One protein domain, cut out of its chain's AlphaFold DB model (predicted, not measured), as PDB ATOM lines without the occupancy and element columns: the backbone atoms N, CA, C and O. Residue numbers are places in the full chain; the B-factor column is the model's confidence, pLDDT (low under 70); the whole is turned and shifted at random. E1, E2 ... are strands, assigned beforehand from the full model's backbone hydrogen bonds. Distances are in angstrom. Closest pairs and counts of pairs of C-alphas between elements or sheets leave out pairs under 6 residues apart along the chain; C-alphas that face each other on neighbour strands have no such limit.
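Overview. This is residues 20 to 128 of the 144 residues of an uncharacterized protein of Cohnella phaseoli (UniProt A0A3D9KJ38). Two strongly twisted four-stranded sheets form a sandwich, closest together where E5 of one comes near E1 and E2 of the other. A small loop with E7 lies far out at one end. The 109 printed residues hold nine named strands, E1 to E9 in chain order, and no named helix: all strand. Both sheets, E1-E2-E3-E4 and E5-E6-E8-E9, are antiparallel; the first is a meander, each strand the antiparallel neighbour of the one before. The whole is compact, radius of gyration of the C-alphas 14.0 A, spanning 45 by 31 by 21 A.

Arrangement. Start with E1, residues 23 to 29, and E2, 35 to 40, a hairpin with N 25 and O 38 2.8 A apart. E3, 55 to 67, follows, with N 37 and O 65 at 2.9 A; E4, 72 to 82, ends the sheet, N 64 and O 75 at 2.8 A. Cross to E5, 86 to 90: the closest C-alphas of E2 and E5 are Leu 38 and Val 87, 6.1 A. E6, 94 to 98, has N 88 and O 96 at 2.9 A. E7, 104 to 106, pairs with no named strand, but with residues 109 to 110. E8, 114 to 118, has N 95 and O 117 at 2.8 A; E9, 123 to 127, N 116 and O 125 at 2.8 A.

Along the chain. Find C-alpha 23 at (134.403, 98.676, 146.776), where E1 begins its 18.5 A. E3, 27.8 A, bends by 113 degrees at residue 58; E4, 25.0 A, by 85 degrees at residue 79. E9 ends at (131.659, 119.674, 132.434).

Size, cuts and confidence. Asp 70 and Asn 106 have the farthest C-alphas, 47.4 A. The printed part has no cut; the link E2 to E3 is long. Residue 50 is under pLDDT 70.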
ATOM      1  N   ASN A  20     135.502  99.410 154.593       93.06
ATOM      2  CA  ASN A  20     134.314  98.809 155.197       93.06
ATOM      3  C   ASN A  20     133.022  99.328 154.539       93.06
ATOM      4  O   ASN A  20     132.723 100.515 154.620       93.06
ATOM      5  N   GLY A  21     132.270  98.437 153.885       95.50
ATOM      6  CA  GLY A  21     131.060  98.785 153.134       95.50
ATOM      7  C   GLY A  21     131.303  99.445 151.771       95.50
ATOM      8  O   GLY A  21     130.347  99.917 151.171       95.50
ATOM      9  N   PHE A  22     132.546  99.479 151.276       97.94
ATOM     10  CA  PHE A  22     132.913 100.108 150.007       97.94
ATOM     11  C   PHE A  22     133.790  99.202 149.126       97.94
ATOM     12  O   PHE A  22     134.629  98.421 149.584       97.94
ATOM     13  N   GLN A  23     133.639  99.355 147.815       97.56
ATOM     14  CA  GLN A  23     134.403  98.676 146.776       97.56
ATOM     15  C   GLN A  23     135.269  99.688 146.027       97.56
ATOM     16  O   GLN A  23     134.807 100.775 145.692       97.56
ATOM     17  N   VAL A  24     136.527  99.332 145.753       97.38
ATOM     18  CA  VAL A  24     137.446 100.194 144.998       97.38
ATOM     19  C   VAL A  24     137.018 100.228 143.533       97.38
ATOM     20  O   VAL A  24     136.891  99.182 142.898       97.38
ATOM     21  N   VAL A  25     136.824 101.434 143.006       97.12
ATOM     22  CA  VAL A  25     136.503 101.700 141.600       97.12
ATOM     23  C   VAL A  25     137.779 101.964 140.811       97.12
ATOM     24  O   VAL A  25     138.010 101.350 139.770       97.12
ATOM     25  N   SER A  26     138.616 102.872 141.308       97.50
ATOM     26  CA  SER A  26     139.873 103.254 140.670       97.50
ATOM     27  C   SER A  26     140.836 103.879 141.671       97.50
ATOM     28  O   SER A  26     140.449 104.289 142.764       97.50
ATOM     29  N   ALA A  27     142.105 103.929 141.281       96.81
ATOM     30  CA  ALA A  27     143.149 104.645 141.989       96.81
ATOM     31  C   ALA A  27     144.042 105.353 140.969       96.81
ATOM     32  O   ALA A  27     144.322 104.802 139.899       96.81
ATOM     33  N   SER A  28     144.492 106.556 141.296       96.12
ATOM     34  CA  SER A  28     145.398 107.328 140.451       96.12
ATOM     35  C   SER A  28     146.274 108.259 141.274       96.12
ATOM     36  O   SER A  28     145.901 108.649 142.375       96.12
ATOM     37  N   ILE A  29     147.417 108.638 140.711       96.62
ATOM     38  CA  ILE A  29     148.319 109.631 141.296       96.62
ATOM     39  C   ILE A  29     147.946 111.001 140.720       96.62
ATOM     40  O   ILE A  29     147.760 111.132 139.503       96.62
ATOM     41  N   GLY A  30     147.772 111.989 141.593       97.06
ATOM     42  CA  GLY A  30     147.507 113.377 141.224       97.06
ATOM     43  C   GLY A  30     148.764 114.120 140.766       97.06
ATOM     44  O   GLY A  30     149.875 113.603 140.829       97.06
ATOM     45  N   PHE A  31     148.608 115.367 140.310       96.50
ATOM     46  CA  PHE A  31     149.756 116.231 139.984       96.50
ATOM     47  C   PHE A  31     150.559 116.676 141.221       96.50
ATOM     48  O   PHE A  31     151.608 117.302 141.083       96.50
ATOM     49  N   ASP A  32     150.003 116.449 142.406       96.00
ATOM     50  CA  ASP A  32     150.504 116.791 143.734       96.00
ATOM     51  C   ASP A  32     151.145 115.584 144.440       96.00
ATOM     52  O   ASP A  32     151.335 115.624 145.650       96.00
ATOM     53  N   ASP A  33     151.438 114.516 143.689       95.44
ATOM     54  CA  ASP A  33     152.030 113.250 144.145       95.44
ATOM     55  C   ASP A  33     151.189 112.457 145.166       95.44
ATOM     56  O   ASP A  33     151.566 111.352 145.559       95.44
ATOM     57  N   ASN A  34     149.999 112.951 145.523       96.75
ATOM     58  CA  ASN A  34     149.050 112.234 146.366       96.75
ATOM     59  C   ASN A  34     148.323 111.140 145.568       96.75
ATOM     60  O   ASN A  34     148.057 111.262 144.366       96.75
ATOM     61  N   ILE A  35     147.948 110.067 146.259       97.62
ATOM     62  CA  ILE A  35     147.141 108.979 145.709       97.62
ATOM     63  C   ILE A  35     145.669 109.280 145.975       97.62
ATOM     64  O   ILE A  35     145.253 109.436 147.121       97.62
ATOM     65  N   TYR A  36     144.869 109.288 144.915       98.00
ATOM     66  CA  TYR A  36     143.422 109.455 144.968       98.00
ATOM     67  C   TYR A  36     142.751 108.131 144.636       98.00
ATOM     68  O   TYR A  36     142.992 107.554 143.571       98.00
ATOM     69  N   ILE A  37     141.911 107.643 145.543       98.31
ATOM     70  CA  ILE A  37     141.224 106.357 145.417       98.31
ATOM     71  C   ILE A  37     139.727 106.620 145.451       98.31
ATOM     72  O   ILE A  37     139.202 107.169 146.419       98.31
ATOM     73  N   LEU A  38     139.038 106.210 144.392       98.56
ATOM     74  CA  LEU A  38     137.587 106.267 144.311       98.56
ATOM     75  C   LEU A  38     137.012 104.936 144.778       98.56
ATOM     76  O   LEU A  38     137.369 103.876 144.256       98.56
ATOM     77  N   LEU A  39     136.082 104.991 145.722       98.50
ATOM     78  CA  LEU A  39     135.305 103.851 146.172       98.50
ATOM     79  C   LEU A  39     133.807 104.135 146.067       98.50
ATOM     80  O   LEU A  39     133.380 105.289 146.070       98.50
ATOM     81  N   ILE A  40     133.015 103.071 146.001       98.31
ATOM     82  CA  ILE A  40     131.550 103.109 145.940       98.31
ATOM     83  C   ILE A  40     130.953 102.051 146.869       98.31
ATOM     84  O   ILE A  40     131.552 100.994 147.052       98.31
ATOM     85  N   ASP A  41     129.798 102.329 147.460       97.56
ATOM     86  CA  ASP A  41     129.068 101.378 148.309       97.56
ATOM     87  C   ASP A  41     128.688 100.079 147.567       97.56
ATOM     88  O   ASP A  41     128.905  98.969 148.058       97.56
ATOM     89  N   GLU A  42     128.199 100.206 146.339       95.62
ATOM     90  CA  GLU A  42     127.784  99.098 145.488       95.62
ATOM     91  C   GLU A  42     128.140  99.377 144.023       95.62
ATOM     92  O   GLU A  42     127.753 100.399 143.463       95.62
ATOM     93  N   ILE A  43     128.862  98.458 143.372       91.81
ATOM     94  CA  ILE A  43     129.204  98.598 141.950       91.81
ATOM     95  C   ILE A  43     127.922  98.504 141.107       91.81
ATOM     96  O   ILE A  43     127.267  97.458 141.128       91.81
ATOM     97  N   PRO A  44     127.575  99.539 140.317       90.94
ATOM     98  CA  PRO A  44     126.336  99.532 139.556       90.94
ATOM     99  C   PRO A  44     126.323  98.434 138.490       90.94
ATOM    100  O   PRO A  44     127.314  98.213 137.786       90.94
ATOM    101  N   GLU A  45     125.166  97.795 138.302       86.06
ATOM    102  CA  GLU A  45     124.990  96.795 137.249       86.06
ATOM    103  C   GLU A  45     125.266  97.375 135.854       86.06
ATOM    104  O   GLU A  45     125.004  98.544 135.551       86.06
ATOM    105  N   ARG A  46     125.778  96.528 134.964       84.75
ATOM    106  CA  ARG A  46     125.941  96.878 133.552       84.75
ATOM    107  C   ARG A  46     124.616  96.723 132.810       84.75
ATOM    108  O   ARG A  46     123.867  95.779 133.051       84.75
ATOM    109  N   ILE A  47     124.369  97.586 131.829       79.12
ATOM    110  CA  ILE A  47     123.235  97.459 130.908       79.12
ATOM    111  C   ILE A  47     123.393  96.139 130.149       79.12
ATOM    112  O   ILE A  47     124.408  95.924 129.481       79.12
ATOM    113  N   ASN A  48     122.404  95.251 130.286       79.19
ATOM    114  CA  ASN A  48     122.423  93.887 129.749       79.19
ATOM    115  C   ASN A  48     123.702  93.099 130.114       79.19
ATOM    116  O   ASN A  48     124.150  92.249 129.348       79.19
ATOM    117  N   GLY A  49     124.339  93.419 131.247       76.88
ATOM    118  CA  GLY A  49     125.577  92.781 131.706       76.88
ATOM    119  C   GLY A  49     126.863  93.211 130.981       76.88
ATOM    120  O   GLY A  49     127.955  92.861 131.428       76.88
ATOM    121  N   THR A  50     126.786  94.000 129.906       68.38
ATOM    122  CA  THR A  50     127.947  94.287 129.040       68.38
ATOM    123  C   THR A  50     128.341  95.758 129.009       68.38
ATOM    124  O   THR A  50     129.534  96.066 129.049       68.38
ATOM    125  N   SER A  51     127.377  96.677 128.986       75.94
ATOM    126  CA  SER A  51     127.651  98.104 128.805       75.94
ATOM    127  C   SER A  51     127.643  98.870 130.124       75.94
ATOM    128  O   SER A  51     126.742  98.744 130.947       75.94
ATOM    129  N   VAL A  52     128.647  99.721 130.306       80.31
ATOM    130  CA  VAL A  52     128.706 100.670 131.420       80.31
ATOM    131  C   VAL A  52     127.602 101.719 131.253       80.31
ATOM    132  O   VAL A  52     127.481 102.328 130.190       80.31
ATOM    133  N   GLN A  53     126.806 101.939 132.297       85.38
ATOM    134  CA  GLN A  53     125.836 103.035 132.346       85.38
ATOM    135  C   GLN A  53     126.511 104.341 132.782       85.38
ATOM    136  O   GLN A  53     127.385 104.311 133.646       85.38
ATOM    137  N   SER A  54     126.112 105.473 132.196       86.94
ATOM    138  CA  SER A  54     126.550 106.816 132.608       86.94
ATOM    139  C   SER A  54     125.806 107.311 133.851       86.94
ATOM    140  O   SER A  54     126.412 107.886 134.745       86.94
ATOM    141  N   ASN A  55     124.509 107.014 133.943       90.12
ATOM    142  CA  ASN A  55     123.676 107.245 135.119       90.12
ATOM    143  C   ASN A  55     123.125 105.924 135.652       90.12
ATOM    144  O   ASN A  55     122.723 105.062 134.869       90.12
ATOM    145  N   THR A  56     123.073 105.797 136.973       89.19
ATOM    146  CA  THR A  56     122.599 104.627 137.707       89.19
ATOM    147  C   THR A  56     121.117 104.752 138.056       89.19
ATOM    148  O   THR A  56     120.574 105.843 138.266       89.19
ATOM    149  N   LYS A  57     120.424 103.609 138.129       86.56
ATOM    150  CA  LYS A  57     119.010 103.559 138.538       86.56
ATOM    151  C   LYS A  57     118.827 103.986 139.999       86.56
ATOM    152  O   LYS A  57     117.928 104.772 140.310       86.56
ATOM    153  N   ASN A  58     119.689 103.478 140.873       91.06
ATOM    154  CA  ASN A  58     119.725 103.810 142.293       91.06
ATOM    155  C   ASN A  58     120.809 104.856 142.544       91.06
ATOM    156  O   ASN A  58     121.765 104.947 141.779       91.06
ATOM    157  N   ALA A  59     120.630 105.674 143.575       95.31
ATOM    158  CA  ALA A  59     121.688 106.571 144.005       95.31
ATOM    159  C   ALA A  59     122.688 105.799 144.873       95.31
ATOM    160  O   ALA A  59     122.281 104.916 145.624       95.31
ATOM    161  N   HIS A  60     123.958 106.163 144.767       96.88
ATOM    162  CA  HIS A  60     125.077 105.525 145.447       96.88
ATOM    163  C   HIS A  60     125.830 106.528 146.313       96.88
ATOM    164  O   HIS A  60     125.781 107.744 146.083       96.88
ATOM    165  N   THR A  61     126.545 106.010 147.300       98.06
ATOM    166  CA  THR A  61     127.523 106.765 148.076       98.06
ATOM    167  C   THR A  61     128.909 106.484 147.523       98.06
ATOM    168  O   THR A  61     129.361 105.339 147.499       98.06
ATOM    169  N   TYR A  62     129.600 107.541 147.109       98.44
ATOM    170  CA  TYR A  62     131.016 107.464 146.776       98.44
ATOM    171  C   TYR A  62     131.859 107.899 147.967       98.44
ATOM    172  O   TYR A  62     131.479 108.797 148.720       98.44
ATOM    173  N   LYS A  63     133.024 107.278 148.107       98.50
ATOM    174  CA  LYS A  63     134.083 107.709 149.011       98.50
ATOM    175  C   LYS A  63     135.312 108.045 148.181       98.50
ATOM    176  O   LYS A  63     135.731 107.235 147.356       98.50
ATOM    177  N   VAL A  64     135.892 109.214 148.406       98.50
ATOM    178  CA  VAL A  64     137.220 109.560 147.899       98.50
ATOM    179  C   VAL A  64     138.194 109.471 149.059       98.50
ATOM    180  O   VAL A  64     137.997 110.138 150.072       98.50
ATOM    181  N   LEU A  65     139.223 108.640 148.913       98.06
ATOM    182  CA  LEU A  65     140.387 108.677 149.789       98.06
ATOM    183  C   LEU A  65     141.490 109.468 149.103       98.06
ATOM    184  O   LEU A  65     141.818 109.176 147.951       98.06
ATOM    185  N   THR A  66     142.081 110.405 149.831       97.62
ATOM    186  CA  THR A  66     143.317 111.075 149.425       97.62
ATOM    187  C   THR A  66     144.406 110.665 150.397       97.62
ATOM    188  O   THR A  66     144.283 110.912 151.595       97.62
ATOM    189  N   ALA A  67     145.456 110.029 149.893       97.06
ATOM    190  CA  ALA A  67     146.597 109.607 150.687       97.06
ATOM    191  C   ALA A  67     147.860 110.331 150.222       97.06
ATOM    192  O   ALA A  67     148.253 110.208 149.061       97.06
ATOM    193  N   GLY A  68     148.468 111.076 151.137       94.69
ATOM    194  CA  GLY A  68     149.808 111.628 150.976       94.69
ATOM    195  C   GLY A  68     150.823 110.862 151.818       94.69
ATOM    196  O   GLY A  68     150.532 109.782 152.327       94.69
ATOM    197  N   GLU A  69     152.011 111.441 151.985       90.75
ATOM    198  CA  GLU A  69     153.120 110.814 152.720       90.75
ATOM    199  C   GLU A  69     152.765 110.492 154.183       90.75
ATOM    200  O   GLU A  69     152.984 109.370 154.631       90.75
ATOM    201  N   ASP A  70     152.142 111.442 154.888       92.12
ATOM    202  CA  ASP A  70     151.859 111.341 156.330       92.12
ATOM    203  C   ASP A  70     150.363 111.442 156.674       92.12
ATOM    204  O   ASP A  70     149.989 111.633 157.835       92.12
ATOM    205  N   PHE A  71     149.476 111.366 155.678       93.94
ATOM    206  CA  PHE A  71     148.042 111.521 155.912       93.94
ATOM    207  C   PHE A  71     147.185 110.666 154.987       93.94
ATOM    208  O   PHE A  71     147.536 110.394 153.841       93.94
ATOM    209  N   VAL A  72     145.999 110.330 155.487       96.12
ATOM    210  CA  VAL A  72     144.876 109.834 154.694       96.12
ATOM    211  C   VAL A  72     143.648 110.644 155.089       96.12
ATOM    212  O   VAL A  72     143.353 110.780 156.276       96.12
ATOM    213  N   SER A  73     142.945 111.205 154.112       95.81
ATOM    214  CA  SER A  73     141.666 111.884 154.318       95.81
ATOM    215  C   SER A  73     140.546 111.181 153.559       95.81
ATOM    216  O   SER A  73     140.780 110.515 152.549       95.81
ATOM    217  N   GLU A  74     139.322 111.327 154.064       97.06
ATOM    218  CA  GLU A  74     138.122 110.754 153.462       97.06
ATOM    219  C   GLU A  74     137.117 111.855 153.135       97.06
ATOM    220  O   GLU A  74     136.824 112.705 153.976       97.06
ATOM    221  N   LEU A  75     136.525 111.780 151.945       98.06
ATOM    222  CA  LEU A  75     135.354 112.563 151.569       98.06
ATOM    223  C   LEU A  75     134.226 111.628 151.135       98.06
ATOM    224  O   LEU A  75     134.411 110.792 150.249       98.06
ATOM    225  N   LEU A  76     133.044 111.793 151.730       98.19
ATOM    226  CA  LEU A  76     131.837 111.055 151.364       98.19
ATOM    227  C   LEU A  76     130.920 111.913 150.493       98.19
ATOM    228  O   LEU A  76     130.525 113.011 150.873       98.19
ATOM    229  N   LEU A  77     130.535 111.369 149.341       98.31
ATOM    230  CA  LEU A  77     129.605 111.975 148.397       98.31
ATOM    231  C   LEU A  77     128.335 111.131 148.354       98.31
ATOM    232  O   LEU A  77     128.276 110.087 147.702       98.31
ATOM    233  N   TYR A  78     127.311 111.583 149.069       97.31
ATOM    234  CA  TYR A  78     126.041 110.871 149.184       97.31
ATOM    235  C   TYR A  78     125.127 111.111 147.982       97.31
ATOM    236  O   TYR A  78     125.209 112.141 147.309       97.31
ATOM    237  N   ASN A  79     124.190 110.184 147.767       96.38
ATOM    238  CA  ASN A  79     123.073 110.327 146.829       96.38
ATOM    239  C   ASN A  79     123.501 110.664 145.382       96.38
ATOM    240  O   ASN A  79     122.848 111.441 144.682       96.38
ATOM    241  N   GLN A  80     124.602 110.074 144.921       97.00
ATOM    242  CA  GLN A  80     125.130 110.284 143.577       97.00
ATOM    243  C   GLN A  80     124.474 109.323 142.586       97.00
ATOM    244  O   GLN A  80     124.440 108.115 142.803       97.00
ATOM    245  N   ARG A  81     123.953 109.854 141.477       95.38
ATOM    246  CA  ARG A  81     123.352 109.047 140.395       95.38
ATOM    247  C   ARG A  81     124.242 108.906 139.170       95.38
ATOM    248  O   ARG A  81     123.943 108.109 138.289       95.38
ATOM    249  N   PHE A  82     125.309 109.689 139.090       96.00
ATOM    250  CA  PHE A  82     126.263 109.555 138.005       96.00
ATOM    251  C   PHE A  82     127.248 108.433 138.332       96.00
ATOM    252  O   PHE A  82     127.707 108.322 139.466       96.00
ATOM    253  N   ASN A  83     127.570 107.604 137.344       96.56
ATOM    254  CA  ASN A  83     128.505 106.502 137.513       96.56
ATOM    255  C   ASN A  83     129.943 106.996 137.295       96.56
ATOM    256  O   ASN A  83     130.430 107.074 136.158       96.56
ATOM    257  N   TYR A  84     130.619 107.365 138.377       97.88
ATOM    258  CA  TYR A  84     132.010 107.807 138.345       97.88
ATOM    259  C   TYR A  84     132.974 106.626 138.244       97.88
ATOM    260  O   TYR A  84     132.779 105.580 138.855       97.88
ATOM    261  N   HIS A  85     134.024 106.829 137.460       97.62
ATOM    262  CA  HIS A  85     135.074 105.857 137.162       97.62
ATOM    263  C   HIS A  85     136.463 106.399 137.504       97.62
ATOM    264  O   HIS A  85     137.394 105.623 137.695       97.62
ATOM    265  N   PHE A  86     136.605 107.721 137.589       98.38
ATOM    266  CA  PHE A  86     137.874 108.405 137.799       98.38
ATOM    267  C   PHE A  86     137.725 109.478 138.869       98.38
ATOM    268  O   PHE A  86     136.660 110.091 138.990       98.38
ATOM    269  N   VAL A  87     138.817 109.725 139.586       98.50
ATOM    270  CA  VAL A  87     138.982 110.842 140.513       98.50
ATOM    271  C   VAL A  87     140.364 111.452 140.305       98.50
ATOM    272  O   VAL A  87     141.336 110.723 140.131       98.50
ATOM    273  N   GLN A  88     140.456 112.774 140.291       98.25
ATOM    274  CA  GLN A  88     141.713 113.510 140.190       98.25
ATOM    275  C   GLN A  88     141.620 114.806 141.004       98.25
ATOM    276  O   GLN A  88     140.528 115.384 141.079       98.25
ATOM    277  N   PRO A  89     142.731 115.313 141.563       97.94
ATOM    278  CA  PRO A  89     142.752 116.674 142.069       97.94
ATOM    279  C   PRO A  89     142.536 117.643 140.916       97.94
ATOM    280  O   PRO A  89     143.010 117.431 139.799       97.94
ATOM    281  N   PHE A  90     141.828 118.729 141.180       97.25
ATOM    282  CA  PHE A  90     141.617 119.782 140.207       97.25
ATOM    283  C   PHE A  90     141.920 121.118 140.859       97.25
ATOM    284  O   PHE A  90     141.128 121.627 141.644       97.25
ATOM    285  N   GLN A  91     143.071 121.699 140.517       90.00
ATOM    286  CA  GLN A  91     143.634 122.804 141.302       90.00
ATOM    287  C   GLN A  91     143.848 122.367 142.769       90.00
ATOM    288  O   GLN A  91     143.809 121.180 143.082       90.00
ATOM    289  N   ASN A  92     144.146 123.303 143.668       85.56
ATOM    290  CA  ASN A  92     144.600 122.959 145.021       85.56
ATOM    291  C   ASN A  92     143.467 122.570 145.991       85.56
ATOM    292  O   ASN A  92     143.752 122.144 147.103       85.56
ATOM    293  N   ASP A  93     142.205 122.779 145.619       91.31
ATOM    294  CA  ASP A  93     141.072 122.813 146.552       91.31
ATOM    295  C   ASP A  93     139.810 122.116 146.018       91.31
ATOM    296  O   ASP A  93     138.728 122.276 146.584       91.31
ATOM    297  N   LYS A  94     139.916 121.375 144.909       97.12
ATOM    298  CA  LYS A  94     138.774 120.688 144.293       97.12
ATOM    299  C   LYS A  94     139.149 119.292 143.833       97.12
ATOM    300  O   LYS A  94     140.308 118.983 143.558       97.12
ATOM    301  N   LEU A  95     138.122 118.476 143.671       98.19
ATOM    302  CA  LEU A  95     138.200 117.140 143.104       98.19
ATOM    303  C   LEU A  95     137.380 117.083 141.823       98.19
ATOM    304  O   LEU A  95     136.220 117.492 141.801       98.19
ATOM    305  N   LEU A  96     137.970 116.541 140.762       98.38
ATOM    306  CA  LEU A  96     137.252 116.147 139.560       98.38
ATOM    307  C   LEU A  96     136.900 114.667 139.661       98.38
ATOM    308  O   LEU A  96     137.785 113.813 139.625       98.38
ATOM    309  N   LEU A  97     135.607 114.366 139.722       98.56
ATOM    310  CA  LEU A  97     135.094 113.020 139.497       98.56
ATOM    311  C   LEU A  97     134.541 112.935 138.082       98.56
ATOM    312  O   LEU A  97     133.831 113.833 137.626       98.56
ATOM    313  N   ALA A  98     134.849 111.848 137.383       98.25
ATOM    314  CA  ALA A  98     134.407 111.670 136.010       98.25
ATOM    315  C   ALA A  98     133.897 110.259 135.738       98.25
ATOM    316  O   ALA A  98     134.476 109.276 136.200       98.25
ATOM    317  N   GLY A  99     132.829 110.149 134.951       97.31
ATOM    318  CA  GLY A  99     132.412 108.875 134.370       97.31
ATOM    319  C   GLY A  99     133.023 108.650 132.992       97.31
ATOM    320  O   GLY A  99     133.148 109.576 132.192       97.31
ATOM    321  N   ALA A 100     133.345 107.392 132.684       95.69
ATOM    322  CA  ALA A 100     133.886 106.995 131.384       95.69
ATOM    323  C   ALA A 100     132.890 107.145 130.228       95.69
ATOM    324  O   ALA A 100     133.286 107.150 129.060       95.69
ATOM    325  N   ARG A 101     131.595 107.221 130.555       94.69
ATOM    326  CA  ARG A 101     130.500 107.272 129.594       94.69
ATOM    327  C   ARG A 101     129.671 108.537 129.733       94.69
ATOM    328  O   ARG A 101     129.412 108.991 130.847       94.69
ATOM    329  N   THR A 102     129.185 109.033 128.606       93.69
ATOM    330  CA  THR A 102     128.178 110.092 128.525       93.69
ATOM    331  C   THR A 102     127.160 109.767 127.437       93.69
ATOM    332  O   THR A 102     127.480 109.134 126.431       93.69
ATOM    333  N   ARG A 103     125.907 110.183 127.629       91.75
ATOM    334  CA  ARG A 103     124.868 110.095 126.601       91.75
ATOM    335  C   ARG A 103     124.671 111.443 125.927       91.75
ATOM    336  O   ARG A 103     124.378 112.447 126.574       91.75
ATOM    337  N   PHE A 104     124.749 111.423 124.603       92.00
ATOM    338  CA  PHE A 104     124.308 112.509 123.741       92.00
ATOM    339  C   PHE A 104     122.885 112.217 123.258       92.00
ATOM    340  O   PHE A 104     122.647 111.178 122.643       92.00
ATOM    341  N   PHE A 105     121.939 113.115 123.538       91.31
ATOM    342  CA  PHE A 105     120.567 113.002 123.032       91.31
ATOM    343  C   PHE A 105     120.359 113.923 121.829       91.31
ATOM    344  O   PHE A 105     119.804 113.495 120.820       91.31
ATOM    345  N   ASN A 106     120.800 115.178 121.936       92.81
ATOM    346  CA  ASN A 106     120.835 116.166 120.859       92.81
ATOM    347  C   ASN A 106     121.760 117.343 121.242       92.81
ATOM    348  O   ASN A 106     122.360 117.339 122.315       92.81
ATOM    349  N   GLN A 107     121.864 118.349 120.365       90.75
ATOM    350  CA  GLN A 107     122.768 119.500 120.526       90.75
ATOM    351  C   GLN A 107     122.557 120.291 121.827       90.75
ATOM    352  O   GLN A 107     123.523 120.831 122.355       90.75
ATOM    353  N   ASP A 108     121.342 120.286 122.377       92.25
ATOM    354  CA  ASP A 108     120.989 121.016 123.600       92.25
ATOM    355  C   ASP A 108     120.863 120.099 124.827       92.25
ATOM    356  O   ASP A 108     120.669 120.565 125.950       92.25
ATOM    357  N   LYS A 109     120.944 118.777 124.632       93.19
ATOM    358  CA  LYS A 109     120.721 117.783 125.681       93.19
ATOM    359  C   LYS A 109     121.756 116.671 125.610       93.19
ATOM    360  O   LYS A 109     121.658 115.735 124.814       93.19
ATOM    361  N   TYR A 110     122.709 116.741 126.524       93.56
ATOM    362  CA  TYR A 110     123.751 115.744 126.720       93.56
ATOM    363  C   TYR A 110     124.165 115.701 128.191       93.56
ATOM    364  O   TYR A 110     123.941 116.647 128.946       93.56
ATOM    365  N   GLU A 111     124.728 114.577 128.618       95.56
ATOM    366  CA  GLU A 111     125.196 114.414 129.991       95.56
ATOM    367  C   GLU A 111     126.585 115.045 130.179       95.56
ATOM    368  O   GLU A 111     127.495 114.872 129.368       95.56
ATOM    369  N   LEU A 112     126.763 115.756 131.291       96.75
ATOM    370  CA  LEU A 112     128.051 116.311 131.703       96.75
ATOM    371  C   LEU A 112     128.742 115.302 132.616       96.75
ATOM    372  O   LEU A 112     128.382 115.177 133.786       96.75
ATOM    373  N   ASN A 113     129.676 114.528 132.071       97.12
ATOM    374  CA  ASN A 113     130.278 113.396 132.768       97.12
ATOM    375  C   ASN A 113     131.433 113.745 133.707       97.12
ATOM    376  O   ASN A 113     131.891 112.846 134.403       97.12
ATOM    377  N   GLY A 114     131.880 115.000 133.751       97.88
ATOM    378  CA  GLY A 114     132.806 115.515 134.758       97.88
ATOM    379  C   GLY A 114     132.087 116.377 135.796       97.88
ATOM    380  O   GLY A 114     131.265 117.223 135.438       97.88
ATOM    381  N   LYS A 115     132.409 116.179 137.072       98.31
ATOM    382  CA  LYS A 115     131.850 116.899 138.220       98.31
ATOM    383  C   LYS A 115     132.982 117.408 139.100       98.31
ATOM    384  O   LYS A 115     133.824 116.625 139.531       98.31
ATOM    385  N   LEU A 116     132.997 118.710 139.345       98.19
ATOM    386  CA  LEU A 116     133.940 119.358 140.243       98.19
ATOM    387  C   LEU A 116     133.288 119.539 141.605       98.19
ATOM    388  O   LEU A 116     132.271 120.228 141.698       98.19
ATOM    389  N   PHE A 117     133.888 118.955 142.631       98.50
ATOM    390  CA  PHE A 117     133.488 119.104 144.025       98.50
ATOM    391  C   PHE A 117     134.544 119.896 144.792       98.50
ATOM    392  O   PHE A 117     135.728 119.795 144.465       98.50
ATOM    393  N   ASP A 118     134.142 120.665 145.800       97.50
ATOM    394  CA  ASP A 118     135.088 121.100 146.832       97.50
ATOM    395  C   ASP A 118     135.423 119.948 147.799       97.50
ATOM    396  O   ASP A 118     134.932 118.822 147.664       97.50
ATOM    397  N   LEU A 119     136.291 120.230 148.770       96.00
ATOM    398  CA  LEU A 119     136.726 119.252 149.770       96.00
ATOM    399  C   LEU A 119     135.673 118.965 150.856       96.00
ATOM    400  O   LEU A 119     135.875 118.040 151.637       96.00
ATOM    401  N   ASP A 120     134.554 119.696 150.873       96.81
ATOM    402  CA  ASP A 120     133.391 119.432 151.730       96.81
ATOM    403  C   ASP A 120     132.315 118.600 150.996       96.81
ATOM    404  O   ASP A 120     131.297 118.216 151.577       96.81
ATOM    405  N   GLY A 121     132.538 118.286 149.714       97.25
ATOM    406  CA  GLY A 121     131.644 117.473 148.890       97.25
ATOM    407  C   GLY A 121     130.524 118.254 148.212       97.25
ATOM    408  O   GLY A 121     129.575 117.651 147.696       97.25
ATOM    409  N   VAL A 122     130.614 119.584 148.168       97.88
ATOM    410  CA  VAL A 122     129.665 120.435 147.448       97.88
ATOM    411  C   VAL A 122     130.002 120.428 145.961       97.88
ATOM    412  O   VAL A 122     131.128 120.702 145.553       97.88
ATOM    413  N   LEU A 123     129.002 120.137 145.125       98.19
ATOM    414  CA  LEU A 123     129.134 120.211 143.671       98.19
ATOM    415  C   LEU A 123     129.251 121.677 143.226       98.19
ATOM    416  O   LEU A 123     128.305 122.451 143.361       98.19
ATOM    417  N   LEU A 124     130.388 122.034 142.637       98.00
ATOM    418  CA  LEU A 124     130.686 123.384 142.162       98.00
ATOM    419  C   LEU A 124     130.344 123.572 140.683       98.00
ATOM    420  O   LEU A 124     129.873 124.636 140.277       98.00
ATOM    421  N   LYS A 125     130.651 122.571 139.850       97.06
ATOM    422  CA  LYS A 125     130.515 122.678 138.391       97.06
ATOM    423  C   LYS A 125     130.434 121.316 137.715       97.06
ATOM    424  O   LYS A 125     131.046 120.349 138.154       97.06
ATOM    425  N   GLU A 126     129.745 121.280 136.582       97.81
ATOM    426  CA  GLU A 126     129.657 120.120 135.702       97.81
ATOM    427  C   GLU A 126     130.261 120.457 134.330       97.81
ATOM    428  O   GLU A 126     130.116 121.580 133.839       97.81
ATOM    429  N   ILE A 127     130.967 119.504 133.720       96.25
ATOM    430  CA  ILE A 127     131.659 119.674 132.434       96.25
ATOM    431  C   ILE A 127     131.519 118.429 131.551       96.25
ATOM    432  O   ILE A 127     131.401 117.306 132.044       96.25
ATOM    433  N   LEU A 128     131.532 118.629 130.230       96.31
ATOM    434  CA  LEU A 128     131.576 117.548 129.246       96.31
ATOM    435  C   LEU A 128     133.035 117.187 128.960       96.31
ATOM    436  O   LEU A 128     133.803 118.050 128.540       96.31
TER     437      LEU A 128